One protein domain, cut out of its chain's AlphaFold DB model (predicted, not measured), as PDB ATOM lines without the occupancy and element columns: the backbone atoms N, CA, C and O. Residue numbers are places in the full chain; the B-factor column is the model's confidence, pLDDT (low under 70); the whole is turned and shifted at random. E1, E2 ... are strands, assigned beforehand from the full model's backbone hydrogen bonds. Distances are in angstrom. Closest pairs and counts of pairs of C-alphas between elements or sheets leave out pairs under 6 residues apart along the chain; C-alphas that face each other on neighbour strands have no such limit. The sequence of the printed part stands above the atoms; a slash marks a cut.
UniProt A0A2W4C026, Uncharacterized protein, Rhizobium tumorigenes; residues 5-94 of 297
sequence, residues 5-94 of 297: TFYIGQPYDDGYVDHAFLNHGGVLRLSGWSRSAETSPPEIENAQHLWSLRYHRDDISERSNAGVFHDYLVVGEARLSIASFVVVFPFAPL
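AT A GLANCE: This is residues 5 to 94 of the 297 residues of an uncharacterized protein of Rhizobium tumorigenes (UniProt A0A2W4C026). One twisted sheet of six antiparallel strands folds over on itself like a half-open barrel: E1, E2, E3 and the first part of E5 make one wall, and E5 bends sharply and comes back with E6 towards E1, where the roll stays unclosed. E4 runs beside E5 on the side away from E3 and E6. The printed part has 90 residues, with no named helix and strands E1 to E6 in order along the chain; the class is all strand. The sheet is branched at E5, and the strands make two meanders, E1 E2 E3 and E4 E5 E6, each strand the antiparallel neighbour of the one before. The whole is compact, with a radius of gyration of the C-alphas of 12.8 A, and elongated, spanning 41 by 25 by 20 A.

HOW THE PARTS SIT: Start with E1, residues 5 to 12, which forms an antiparallel hairpin with E2, residues 15 to 22; N 6 and O 20 are 2.8 A apart. On the other side of E2 find E3, residues 27 to 34, its hairpin partner, with N 18 and O 31 at 2.9 A. E4, residues 44 to 55, is apart from E3, but only just, at 8.4 A. It forms a hairpin with E5, residues 67 to 82, where N 50 and O 71 are 2.8 A apart. E5 bends by 143 degrees at residue 76, and its pairing is staggered: residues 67 to 73 pair with E3, N 30 and O 70 being 2.9 A apart, and residues 78 to 82 with E6, residues 85 to 89, in a hairpin with N 80 and O 87 at 3.0 A. The closest C-alphas of E1 and E6 are those of Gln 10 and Phe 85, 7.5 A apart.

IN THESE COORDINATES: Find C-alpha 5 at (-13.414, 11.040, -5.722); from there E1 runs 18.4 A to Tyr 12. E2 covers 20.6 A, E3 21.1 A and E4 22.2 A. E5 begins at C-alpha 67, (-12.378, 25.394, -16.359), and its ends are 18.0 A apart. E6 covers 13.1 A and ends at C-alpha 89, (-8.958, 14.216, 3.649).

THE WHOLE: The two C-alphas farthest apart are those of Ser 61 and Pro 93, 41.5 A. The printed part has no cut. The link from E4 to E5, 11 residues, is long. Look for pLDDT under 70 at residues 24 to 25, 39, 61 to 65, 75 to 76 and 90 to 94; the mean of the printed part is 80.8.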
ATOM      1  N   THR A   5     -12.820   9.837  -5.131       78.75
ATOM      2  CA  THR A   5     -13.414  11.040  -5.722       78.75
ATOM      3  C   THR A   5     -14.567  11.491  -4.839       78.75
ATOM      4  O   THR A   5     -15.472  10.709  -4.551       78.75
ATOM      5  N   PHE A   6     -14.544  12.751  -4.426       80.75
ATOM      6  CA  PHE A   6     -15.597  13.392  -3.653       80.75
ATOM      7  C   PHE A   6     -16.344  14.364  -4.562       80.75
ATOM      8  O   PHE A   6     -15.735  15.206  -5.224       80.75
ATOM      9  N   TYR A   7     -17.668  14.257  -4.594       85.75
ATOM     10  CA  TYR A   7     -18.508  15.276  -5.209       85.75
ATOM     11  C   TYR A   7     -18.686  16.419  -4.208       85.75
ATOM     12  O   TYR A   7     -19.207  16.194  -3.116       85.75
ATOM     13  N   ILE A   8     -18.213  17.612  -4.563       86.56
ATOM     14  CA  ILE A   8     -18.263  18.790  -3.690       86.56
ATOM     15  C   ILE A   8     -19.507  19.605  -4.026       86.56
ATOM     16  O   ILE A   8     -20.374  19.791  -3.174       86.56
ATOM     17  N   GLY A   9     -19.622  20.043  -5.283       87.50
ATOM     18  CA  GLY A   9     -20.779  20.784  -5.771       87.50
ATOM     19  C   GLY A   9     -21.066  22.055  -4.968       87.50
ATOM     20  O   GLY A   9     -22.213  22.278  -4.574       87.50
ATOM     21  N   GLN A  10     -20.048  22.877  -4.695       87.25
ATOM     22  CA  GLN A  10     -20.205  24.112  -3.919       87.25
ATOM     23  C   GLN A  10     -19.607  25.331  -4.629       87.25
ATOM     24  O   GLN A  10     -18.549  25.215  -5.255       87.25
ATOM     25  N   PRO A  11     -20.237  26.515  -4.503       86.50
ATOM     26  CA  PRO A  11     -19.637  27.764  -4.948       86.50
ATOM     27  C   PRO A  11     -18.431  28.127  -4.076       86.50
ATOM     28  O   PRO A  11     -18.444  27.906  -2.866       86.50
ATOM     29  N   TYR A  12     -17.413  28.721  -4.691       80.31
ATOM     30  CA  TYR A  12     -16.204  29.198  -4.023       80.31
ATOM     31  C   TYR A  12     -15.770  30.517  -4.659       80.31
ATOM     32  O   TYR A  12     -15.547  30.551  -5.867       80.31
ATOM     33  N   ASP A  13     -15.684  31.581  -3.858       77.94
ATOM     34  CA  ASP A  13     -15.390  32.953  -4.287       77.94
ATOM     35  C   ASP A  13     -16.148  33.366  -5.565       77.94
ATOM     36  O   ASP A  13     -17.342  33.673  -5.517       77.94
ATOM     37  N   ASP A  14     -15.474  33.365  -6.716       80.38
ATOM     38  CA  ASP A  14     -16.004  33.773  -8.019       80.38
ATOM     39  C   ASP A  14     -16.269  32.598  -8.987       80.38
ATOM     40  O   ASP A  14     -16.463  32.782 -10.196       80.38
ATOM     41  N   GLY A  15     -16.273  31.383  -8.447       84.62
ATOM     42  CA  GLY A  15     -16.336  30.130  -9.173       84.62
ATOM     43  C   GLY A  15     -17.084  29.033  -8.424       84.62
ATOM     44  O   GLY A  15     -17.974  29.275  -7.602       84.62
ATOM     45  N   TYR A  16     -16.742  27.796  -8.755       88.56
ATOM     46  CA  TYR A  16     -17.414  26.605  -8.262       88.56
ATOM     47  C   TYR A  16     -16.457  25.420  -8.249       88.56
ATOM     48  O   TYR A  16     -15.679  25.250  -9.186       88.56
ATOM     49  N   VAL A  17     -16.541  24.589  -7.212       90.12
ATOM     50  CA  VAL A  17     -15.797  23.331  -7.101       90.12
ATOM     51  C   VAL A  17     -16.761  22.174  -7.339       90.12
ATOM     52  O   VAL A  17     -17.671  21.935  -6.544       90.12
ATOM     53  N   ASP A  18     -16.542  21.439  -8.428       90.62
ATOM     54  CA  ASP A  18     -17.349  20.272  -8.793       90.62
ATOM     55  C   ASP A  18     -16.892  19.042  -8.003       90.62
ATOM     56  O   ASP A  18     -17.684  18.366  -7.339       90.62
ATOM     57  N   HIS A  19     -15.584  18.775  -8.047       90.38
ATOM     58  CA  HIS A  19     -14.999  17.527  -7.575       90.38
ATOM     59  C   HIS A  19     -13.704  17.759  -6.808       90.38
ATOM     60  O   HIS A  19     -12.906  18.633  -7.149       90.38
ATOM     61  N   ALA A  20     -13.466  16.895  -5.831       89.62
ATOM     62  CA  ALA A  20     -12.162  16.691  -5.233       89.62
ATOM     63  C   ALA A  20     -11.693  15.264  -5.525       89.62
ATOM     64  O   ALA A  20     -12.455  14.308  -5.397       89.62
ATOM     65  N   PHE A  21     -10.437  15.113  -5.913       87.06
ATOM     66  CA  PHE A  21      -9.798  13.833  -6.180       87.06
ATOM     67  C   PHE A  21      -8.558  13.739  -5.304       87.06
ATOM     68  O   PHE A  21      -7.653  14.549  -5.460       87.06
ATOM     69  N   LEU A  22      -8.506  12.773  -4.391       82.75
ATOM     70  CA  LEU A  22      -7.299  12.497  -3.618       82.75
ATOM     71  C   LEU A  22      -6.664  11.217  -4.151       82.75
ATOM     72  O   LEU A  22      -7.294  10.154  -4.130       82.75
ATOM     73  N   ASN A  23      -5.424  11.318  -4.628       75.69
ATOM     74  CA  ASN A  23      -4.640  10.132  -4.938       75.69
ATOM     75  C   ASN A  23      -3.854   9.635  -3.719       75.69
ATOM     76  O   ASN A  23      -3.652  10.332  -2.730       75.69
ATOM     77  N   HIS A  24      -3.379   8.405  -3.850       66.56
ATOM     78  CA  HIS A  24      -2.564   7.695  -2.871       66.56
ATOM     79  C   HIS A  24      -1.228   8.392  -2.546       66.56
ATOM     80  O   HIS A  24      -0.701   8.265  -1.450       66.56
ATOM     81  N   GLY A  25      -0.697   9.191  -3.475       66.62
ATOM     82  CA  GLY A  25       0.521   9.978  -3.267       66.62
ATOM     83  C   GLY A  25       0.306  11.260  -2.457       66.62
ATOM     84  O   GLY A  25       1.196  12.104  -2.436       66.62
ATOM     85  N   GLY A  26      -0.873  11.447  -1.852       75.31
ATOM     86  CA  GLY A  26      -1.211  12.648  -1.090       75.31
ATOM     87  C   GLY A  26      -1.491  13.874  -1.959       75.31
ATOM     88  O   GLY A  26      -1.579  14.977  -1.427       75.31
ATOM     89  N   VAL A  27      -1.642  13.719  -3.281       84.38
ATOM     90  CA  VAL A  27      -2.030  14.833  -4.155       84.38
ATOM     91  C   VAL A  27      -3.549  14.918  -4.213       84.38
ATOM     92  O   VAL A  27      -4.226  14.026  -4.734       84.38
ATOM     93  N   LEU A  28      -4.069  16.017  -3.681       87.31
ATOM     94  CA  LEU A  28      -5.460  16.428  -3.762       87.31
ATOM     95  C   LEU A  28      -5.637  17.368  -4.956       87.31
ATOM     96  O   LEU A  28      -5.029  18.428  -5.005       87.31
ATOM     97  N   ARG A  29      -6.512  17.014  -5.891       91.75
ATOM     98  CA  ARG A  29      -6.941  17.872  -6.995       91.75
ATOM     99  C   ARG A  29      -8.360  18.359  -6.757       91.75
ATOM    100  O   ARG A  29      -9.281  17.546  -6.712       91.75
ATOM    101  N   LEU A  30      -8.555  19.670  -6.695       92.62
ATOM    102  CA  LEU A  30      -9.876  20.294  -6.793       92.62
ATOM    103  C   LEU A  30     -10.128  20.697  -8.242       92.62
ATOM    104  O   LEU A  30      -9.279  21.345  -8.842       92.62
ATOM    105  N   SER A  31     -11.265  20.311  -8.814       92.12
ATOM    106  CA  SER A  31     -11.652  20.657 -10.190       92.12
ATOM    107  C   SER A  31     -12.984  21.387 -10.210       92.12
ATOM    108  O   SER A  31     -13.893  21.055  -9.447       92.12
ATOM    109  N   GLY A  32     -13.100  22.371 -11.097       90.94
ATOM    110  CA  GLY A  32     -14.257  23.247 -11.148       90.94
ATOM    111  C   GLY A  32     -14.208  24.252 -12.291       90.94
ATOM    112  O   GLY A  32     -13.633  23.995 -13.356       90.94
ATOM    113  N   TRP A  33     -14.795  25.421 -12.059       90.38
ATOM    114  CA  TRP A  33     -14.706  26.577 -12.948       90.38
ATOM    115  C   TRP A  33     -14.581  27.877 -12.148       90.38
ATOM    116  O   TRP A  33     -15.000  27.947 -10.998       90.38
ATOM    117  N   SER A  34     -14.016  28.919 -12.756       87.12
ATOM    118  CA  SER A  34     -13.943  30.268 -12.171       87.12
ATOM    119  C   SER A  34     -14.220  31.335 -13.231       87.12
ATOM    120  O   SER A  34     -13.873  31.173 -14.409       87.12
ATOM    121  N   ARG A  35     -14.876  32.430 -12.822       81.12
ATOM    122  CA  ARG A  35     -15.170  33.568 -13.706       81.12
ATOM    123  C   ARG A  35     -13.948  34.443 -13.939       81.12
ATOM    124  O   ARG A  35     -13.807  34.953 -15.051       81.12
ATOM    125  N   SER A  36     -13.072  34.628 -12.958       77.50
ATOM    126  CA  SER A  36     -11.862  35.443 -13.068       77.50
ATOM    127  C   SER A  36     -10.875  34.826 -14.047       77.50
ATOM    128  O   SER A  36     -10.822  33.617 -14.247       77.50
ATOM    129  N   ALA A  37     -10.093  35.682 -14.701       70.56
ATOM    130  CA  ALA A  37      -8.959  35.228 -15.496       70.56
ATOM    131  C   ALA A  37      -7.795  34.757 -14.601       70.56
ATOM    132  O   ALA A  37      -7.014  33.907 -15.024       70.56
ATOM    133  N   GLU A  38      -7.708  35.287 -13.378       74.19
ATOM    134  CA  GLU A  38      -6.736  34.901 -12.357       74.19
ATOM    135  C   GLU A  38      -7.287  33.746 -11.516       74.19
ATOM    136  O   GLU A  38      -8.448  33.755 -11.112       74.19
ATOM    137  N   THR A  39      -6.461  32.733 -11.260       67.50
ATOM    138  CA  THR A  39      -6.843  31.585 -10.432       67.50
ATOM    139  C   THR A  39      -6.513  31.860  -8.969       67.50
ATOM    140  O   THR A  39      -5.333  31.916  -8.626       67.50
ATOM    141  N   SER A  40      -7.531  31.966  -8.110       79.38
ATOM    142  CA  SER A  40      -7.359  31.935  -6.652       79.38
ATOM    143  C   SER A  40      -7.644  30.515  -6.148       79.38
ATOM    144  O   SER A  40      -8.778  30.059  -6.287       79.38
ATOM    145  N   PRO A  41      -6.643  29.757  -5.666       84.69
ATOM    146  CA  PRO A  41      -6.872  28.422  -5.123       84.69
ATOM    147  C   PRO A  41      -7.629  28.486  -3.785       84.69
ATOM    148  O   PRO A  41      -7.222  29.264  -2.924       84.69
ATOM    149  N   PRO A  42      -8.649  27.630  -3.558       87.25
ATOM    150  CA  PRO A  42      -9.209  27.413  -2.226       87.25
ATOM    151  C   PRO A  42      -8.131  27.157  -1.174       87.25
ATOM    152  O   PRO A  42      -7.219  26.359  -1.405       87.25
ATOM    153  N   GLU A  43      -8.243  27.800  -0.014       87.75
ATOM    154  CA  GLU A  43      -7.397  27.469   1.130       87.75
ATOM    155  C   GLU A  43      -7.799  26.108   1.703       87.75
ATOM    156  O   GLU A  43      -8.981  25.791   1.865       87.75
ATOM    157  N   ILE A  44      -6.794  25.289   2.006       88.19
ATOM    158  CA  ILE A  44      -6.969  23.958   2.579       88.19
ATOM    159  C   ILE A  44      -6.022  23.846   3.766       88.19
ATOM    160  O   ILE A  44      -4.806  23.971   3.618       88.19
ATOM    161  N   GLU A  45      -6.577  23.602   4.951       87.25
ATOM    162  CA  GLU A  45      -5.773  23.368   6.148       87.25
ATOM    163  C   GLU A  45      -4.916  22.116   5.947       87.25
ATOM    164  O   GLU A  45      -5.398  21.113   5.416       87.25
ATOM    165  N   ASN A  46      -3.656  22.163   6.387       82.06
ATOM    166  CA  ASN A  46      -2.684  21.073   6.243       82.06
ATOM    167  C   ASN A  46      -2.485  20.592   4.793       82.06
ATOM    168  O   ASN A  46      -2.159  19.426   4.567       82.06
ATOM    169  N   ALA A  47      -2.652  21.470   3.799       85.06
ATOM    170  CA  ALA A  47      -2.248  21.179   2.432       85.06
ATOM    171  C   ALA A  47      -1.481  22.347   1.803       85.06
ATOM    172  O   ALA A  47      -1.803  23.517   1.996       85.06
ATOM    173  N   GLN A  48      -0.454  22.013   1.029       85.12
ATOM    174  CA  GLN A  48       0.346  22.967   0.277       85.12
ATOM    175  C   GLN A  48      -0.166  23.033  -1.159       85.12
ATOM    176  O   GLN A  48      -0.173  22.019  -1.854       85.12
ATOM    177  N   HIS A  49      -0.564  24.218  -1.624       89.12
ATOM    178  CA  HIS A  49      -0.881  24.434  -3.039       89.12
ATOM    179  C   HIS A  49       0.377  24.236  -3.892       89.12
ATOM    180  O   HIS A  49       1.436  24.778  -3.578       89.12
ATOM    181  N   LEU A  50       0.263  23.427  -4.945       84.75
ATOM    182  CA  LEU A  50       1.366  23.111  -5.848       84.75
ATOM    183  C   LEU A  50       1.282  23.958  -7.118       84.75
ATOM    184  O   LEU A  50       2.244  24.621  -7.492       84.75
ATOM    185  N   TRP A  51       0.143  23.905  -7.813       85.44
ATOM    186  CA  TRP A  51      -0.076  24.626  -9.066       85.44
ATOM    187  C   TRP A  51      -1.556  24.641  -9.462       85.44
ATOM    188  O   TRP A  51      -2.402  23.944  -8.896       85.44
ATOM    189  N   SER A  52      -1.863  25.460 -10.465       89.69
ATOM    190  CA  SER A  52      -3.193  25.586 -11.053       89.69
ATOM    191  C   SER A  52      -3.115  25.592 -12.567       89.69
ATOM    192  O   SER A  52      -2.161  26.107 -13.148       89.69
ATOM    193  N   LEU A  53      -4.141  25.042 -13.214       88.38
ATOM    194  CA  LEU A  53      -4.265  25.055 -14.668       88.38
ATOM    195  C   LEU A  53      -5.681  25.439 -15.071       88.38
ATOM    196  O   LEU A  53      -6.653  24.936 -14.504       88.38
ATOM    197  N   ARG A  54      -5.786  26.296 -16.091       88.44
ATOM    198  CA  ARG A  54      -7.053  26.617 -16.751       88.44
ATOM    199  C   ARG A  54      -7.202  25.817 -18.040       88.44
ATOM    200  O   ARG A  54      -6.223  25.599 -18.751       88.44
ATOM    201  N   TYR A  55      -8.421  25.398 -18.343       85.38
ATOM    202  CA  TYR A  55      -8.735  24.610 -19.533       85.38
ATOM    203  C   TYR A  55     -10.115  24.969 -20.097       85.38
ATOM    204  O   TYR A  55     -10.920  25.650 -19.453       85.38
ATOM    205  N   HIS A  56     -10.370  24.530 -21.330       83.88
ATOM    206  CA  HIS A  56     -11.632  24.786 -22.018       83.88
ATOM    207  C   HIS A  56     -12.779  23.992 -21.389       83.88
ATOM    208  O   HIS A  56     -12.642  22.792 -21.151       83.88
ATOM    209  N   ARG A  57     -13.924  24.644 -21.162       82.31
ATOM    210  CA  ARG A  57     -15.167  23.995 -20.729       82.31
ATOM    211  C   ARG A  57     -16.338  24.476 -21.569       82.31
ATOM    212  O   ARG A  57     -16.719  25.638 -21.484       82.31
ATOM    213  N   ASP A  58     -16.900  23.564 -22.355       80.19
ATOM    214  CA  ASP A  58     -17.985  23.854 -23.301       80.19
ATOM    215  C   ASP A  58     -19.306  24.191 -22.603       80.19
ATOM    216  O   ASP A  58     -20.141  24.920 -23.133       80.19
ATOM    217  N   ASP A  59     -19.504  23.653 -21.402       81.69
ATOM    218  CA  ASP A  59     -20.732  23.796 -20.634       81.69
ATOM    219  C   ASP A  59     -20.811  25.122 -19.857       81.69
ATOM    220  O   ASP A  59     -21.876  25.493 -19.364       81.69
ATOM    221  N   ILE A  60     -19.716  25.886 -19.814       79.12
ATOM    222  CA  ILE A  60     -19.670  27.228 -19.231       79.12
ATOM    223  C   ILE A  60     -19.679  28.261 -20.363       79.12
ATOM    224  O   ILE A  60     -18.649  28.761 -20.811       79.12
ATOM    225  N   SER A  61     -20.891  28.587 -20.820       64.62
ATOM    226  CA  SER A  61     -21.157  29.417 -22.011       64.62
ATOM    227  C   SER A  61     -20.536  30.824 -22.016       64.62
ATOM    228  O   SER A  61     -20.405  31.433 -23.076       64.62
ATOM    229  N   GLU A  62     -20.150  31.355 -20.854       64.69
ATOM    230  CA  GLU A  62     -19.700  32.742 -20.716       64.69
ATOM    231  C   GLU A  62     -18.229  32.955 -21.121       64.69
ATOM    232  O   GLU A  62     -17.870  34.079 -21.481       64.69
ATOM    233  N   ARG A  63     -17.357  31.926 -21.067       65.31
ATOM    234  CA  ARG A  63     -15.910  32.049 -21.362       65.31
ATOM    235  C   ARG A  63     -15.281  30.727 -21.822       65.31
ATOM    236  O   ARG A  63     -15.323  29.738 -21.101       65.31
ATOM    237  N   SER A  64     -14.545  30.759 -22.937       59.97
ATOM    238  CA  SER A  64     -13.903  29.576 -23.537       59.97
ATOM    239  C   SER A  64     -12.802  28.926 -22.683       59.97
ATOM    240  O   SER A  64     -12.414  27.813 -22.965       59.97
ATOM    241  N   ASN A  65     -12.295  29.544 -21.612       68.06
ATOM    242  CA  ASN A  65     -11.305  28.924 -20.709       68.06
ATOM    243  C   ASN A  65     -11.726  29.060 -19.240       68.06
ATOM    244  O   ASN A  65     -10.953  29.545 -18.417       68.06
ATOM    245  N   ALA A  66     -12.980  28.749 -18.911       82.81
ATOM    246  CA  ALA A  66     -13.491  28.890 -17.544       82.81
ATOM    247  C   ALA A  66     -13.111  27.728 -16.609       82.81
ATOM    248  O   ALA A  66     -13.153  27.899 -15.391       82.81
ATOM    249  N   GLY A  67     -12.752  26.560 -17.154       88.81
ATOM    250  CA  GLY A  67     -12.378  25.394 -16.359       88.81
ATOM    251  C   GLY A  67     -11.091  25.639 -15.587       88.81
ATOM    252  O   GLY A  67     -10.145  26.214 -16.125       88.81
ATOM    253  N   VAL A  68     -11.046  25.189 -14.335       90.00
ATOM    254  CA  VAL A  68      -9.853  25.265 -13.489       90.00
ATOM    255  C   VAL A  68      -9.677  23.973 -12.705       90.00
ATOM    256  O   VAL A  68     -10.655  23.325 -12.325       90.00
ATOM    257  N   PHE A  69      -8.429  23.592 -12.455       90.94
ATOM    258  CA  PHE A  69      -8.119  22.720 -11.334       90.94
ATOM    259  C   PHE A  69      -6.928  23.248 -10.535       90.94
ATOM    260  O   PHE A  69      -6.080  23.981 -11.054       90.94
ATOM    261  N   HIS A  70      -6.888  22.863  -9.266       91.50
ATOM    262  CA  HIS A  70      -5.856  23.213  -8.302       91.50
ATOM    263  C   HIS A  70      -5.334  21.921  -7.679       91.50
ATOM    264  O   HIS A  70      -6.126  21.144  -7.140       91.50
ATOM    265  N   ASP A  71      -4.024  21.702  -7.766       90.69
ATOM    266  CA  ASP A  71      -3.364  20.571  -7.122       90.69
ATOM    267  C   ASP A  71      -2.728  21.020  -5.815       90.69
ATOM    268  O   ASP A  71      -2.063  22.056  -5.749       90.69
ATOM    269  N   TYR A  72      -2.913  20.203  -4.788       88.31
ATOM    270  CA  TYR A  72      -2.372  20.388  -3.457       88.31
ATOM    271  C   TYR A  72      -1.669  19.115  -3.024       88.31
ATOM    272  O   TYR A  72      -2.131  18.014  -3.315       88.31
ATOM    273  N   LEU A  73      -0.593  19.262  -2.268       83.81
ATOM    274  CA  LEU A  73      -0.046  18.180  -1.476       83.81
ATOM    275  C   LEU A  73      -0.648  18.232  -0.073       83.81
ATOM    276  O   LEU A  73      -0.496  19.224   0.634       83.81
ATOM    277  N   VAL A  74      -1.273  17.142   0.348       80.44
ATOM    278  CA  VAL A  74      -1.803  16.955   1.697       80.44
ATOM    279  C   VAL A  74      -0.671  16.558   2.648       80.44
ATOM    280  O   VAL A  74       0.001  15.548   2.449       80.44
ATOM    281  N   VAL A  75      -0.464  17.361   3.691       69.25
ATOM    282  CA  VAL A  75       0.585  17.212   4.708       69.25
ATOM    283  C   VAL A  75      -0.086  16.952   6.055       69.25
ATOM    284  O   VAL A  75      -0.121  17.799   6.943       69.25
ATOM    285  N   GLY A  76      -0.687  15.774   6.193       69.69
ATOM    286  CA  GLY A  76      -1.464  15.395   7.373       69.69
ATOM    287  C   GLY A  76      -2.958  15.242   7.093       69.69
ATOM    288  O   GLY A  76      -3.349  14.989   5.960       69.69
ATOM    289  N   GLU A  77      -3.807  15.330   8.118       79.38
ATOM    290  CA  GLU A  77      -5.263  15.367   7.914       79.38
ATOM    291  C   GLU A  77      -5.645  16.747   7.361       79.38
ATOM    292  O   GLU A  77      -5.585  17.744   8.086       79.38
ATOM    293  N   ALA A  78      -5.983  16.812   6.072       82.88
ATOM    294  CA  ALA A  78      -6.310  18.071   5.408       82.88
ATOM    295  C   ALA A  78      -7.803  18.377   5.468       82.88
ATOM    296  O   ALA A  78      -8.646  17.483   5.366       82.88
ATOM    297  N   ARG A  79      -8.135  19.664   5.595       87.12
ATOM    298  CA  ARG A  79      -9.519  20.121   5.736       87.12
ATOM    299  C   ARG A  79      -9.825  21.210   4.723       87.12
ATOM    300  O   ARG A  79      -9.227  22.282   4.751       87.12
ATOM    301  N   LEU A  80     -10.779  20.926   3.842       86.75
ATOM    302  CA  LEU A  80     -11.350  21.918   2.940       86.75
ATOM    303  C   LEU A  80     -12.664  22.425   3.526       86.75
ATOM    304  O   LEU A  80     -13.578  21.633   3.765       86.75
ATOM    305  N   SER A  81     -12.760  23.740   3.700       85.69
ATOM    306  CA  SER A  81     -13.972  24.427   4.146       85.69
ATOM    307  C   SER A  81     -14.457  25.353   3.029       85.69
ATOM    308  O   SER A  81     -13.851  26.391   2.784       85.69
ATOM    309  N   ILE A  82     -15.539  24.980   2.337       81.44
ATOM    310  CA  ILE A  82     -16.158  25.798   1.281       81.44
ATOM    311  C   ILE A  82     -17.646  25.954   1.580       81.44
ATOM    312  O   ILE A  82     -18.379  24.968   1.672       81.44
ATOM    313  N   ALA A  83     -18.107  27.204   1.683       80.31
ATOM    314  CA  ALA A  83     -19.474  27.541   2.074       80.31
ATOM    315  C   ALA A  83     -19.876  26.828   3.386       80.31
ATOM    316  O   ALA A  83     -19.246  27.043   4.418       80.31
ATOM    317  N   SER A  84     -20.913  25.987   3.368       72.50
ATOM    318  CA  SER A  84     -21.336  25.166   4.514       72.50
ATOM    319  C   SER A  84     -20.781  23.735   4.488       72.50
ATOM    320  O   SER A  84     -21.146  22.921   5.337       72.50
ATOM    321  N   PHE A  85     -19.927  23.408   3.516       74.25
ATOM    322  CA  PHE A  85     -19.405  22.067   3.301       74.25
ATOM    323  C   PHE A  85     -17.986  21.943   3.853       74.25
ATOM    324  O   PHE A  85     -17.112  22.764   3.570       74.25
ATOM    325  N   VAL A  86     -17.758  20.889   4.635       81.62
ATOM    326  CA  VAL A  86     -16.445  20.553   5.183       81.62
ATOM    327  C   VAL A  86     -16.087  19.148   4.734       81.62
ATOM    328  O   VAL A  86     -16.819  18.202   5.026       81.62
ATOM    329  N   VAL A  87     -14.949  19.012   4.058       80.69
ATOM    330  CA  VAL A  87     -14.388  17.711   3.673       80.69
ATOM    331  C   VAL A  87     -13.073  17.503   4.390       80.69
ATOM    332  O   VAL A  87     -12.199  18.369   4.360       80.69
ATOM    333  N   VAL A  88     -12.949  16.340   5.027       80.38
ATOM    334  CA  VAL A  88     -11.719  15.890   5.672       80.38
ATOM    335  C   VAL A  88     -11.058  14.855   4.772       80.38
ATOM    336  O   VAL A  88     -11.677  13.857   4.398       80.38
ATOM    337  N   PHE A  89      -9.802  15.105   4.430       74.75
ATOM    338  CA  PHE A  89      -8.958  14.216   3.649       74.75
ATOM    339  C   PHE A  89      -7.994  13.489   4.598       74.75
ATOM    340  O   PHE A  89      -7.335  14.145   5.409       74.75
ATOM    341  N   PRO A  90      -7.920  12.148   4.542       65.88
ATOM    342  CA  PRO A  90      -7.125  11.368   5.483       65.88
ATOM    343  C   PRO A  90      -5.618  11.627   5.343       65.88
ATOM    344  O   PRO A  90      -5.126  12.001   4.280       65.88
ATOM    345  N   PHE A  91      -4.906  11.376   6.444       62.75
ATOM    346  CA  PHE A  91      -3.468  11.574   6.619       62.75
ATOM    347  C   PHE A  91      -2.602  10.876   5.556       62.75
ATOM    348  O   PHE A  91      -2.708   9.664   5.367       62.75
ATOM    349  N   ALA A  92      -1.663  11.627   4.969       54.03
ATOM    350  CA  ALA A  92      -0.495  11.091   4.275       54.03
ATOM    351  C   ALA A  92       0.771  11.385   5.111       54.03
ATOM    352  O   ALA A  92       0.986  12.544   5.483       54.03
ATOM    353  N   PRO A  93       1.606  10.383   5.447       51.12
ATOM    354  CA  PRO A  93       2.860  10.632   6.148       51.12
ATOM    355  C   PRO A  93       3.779  11.522   5.313       51.12
ATOM    356  O   PRO A  93       3.933  11.323   4.108       51.12
ATOM    357  N   LEU A  94       4.424  12.487   5.974       50.66
ATOM    358  CA  LEU A  94       5.467  13.294   5.353       50.66
ATOM    359  C   LEU A  94       6.609  12.378   4.893       50.66
ATOM    360  O   LEU A  94       7.139  11.621   5.714       50.66
TER     361      LEU A  94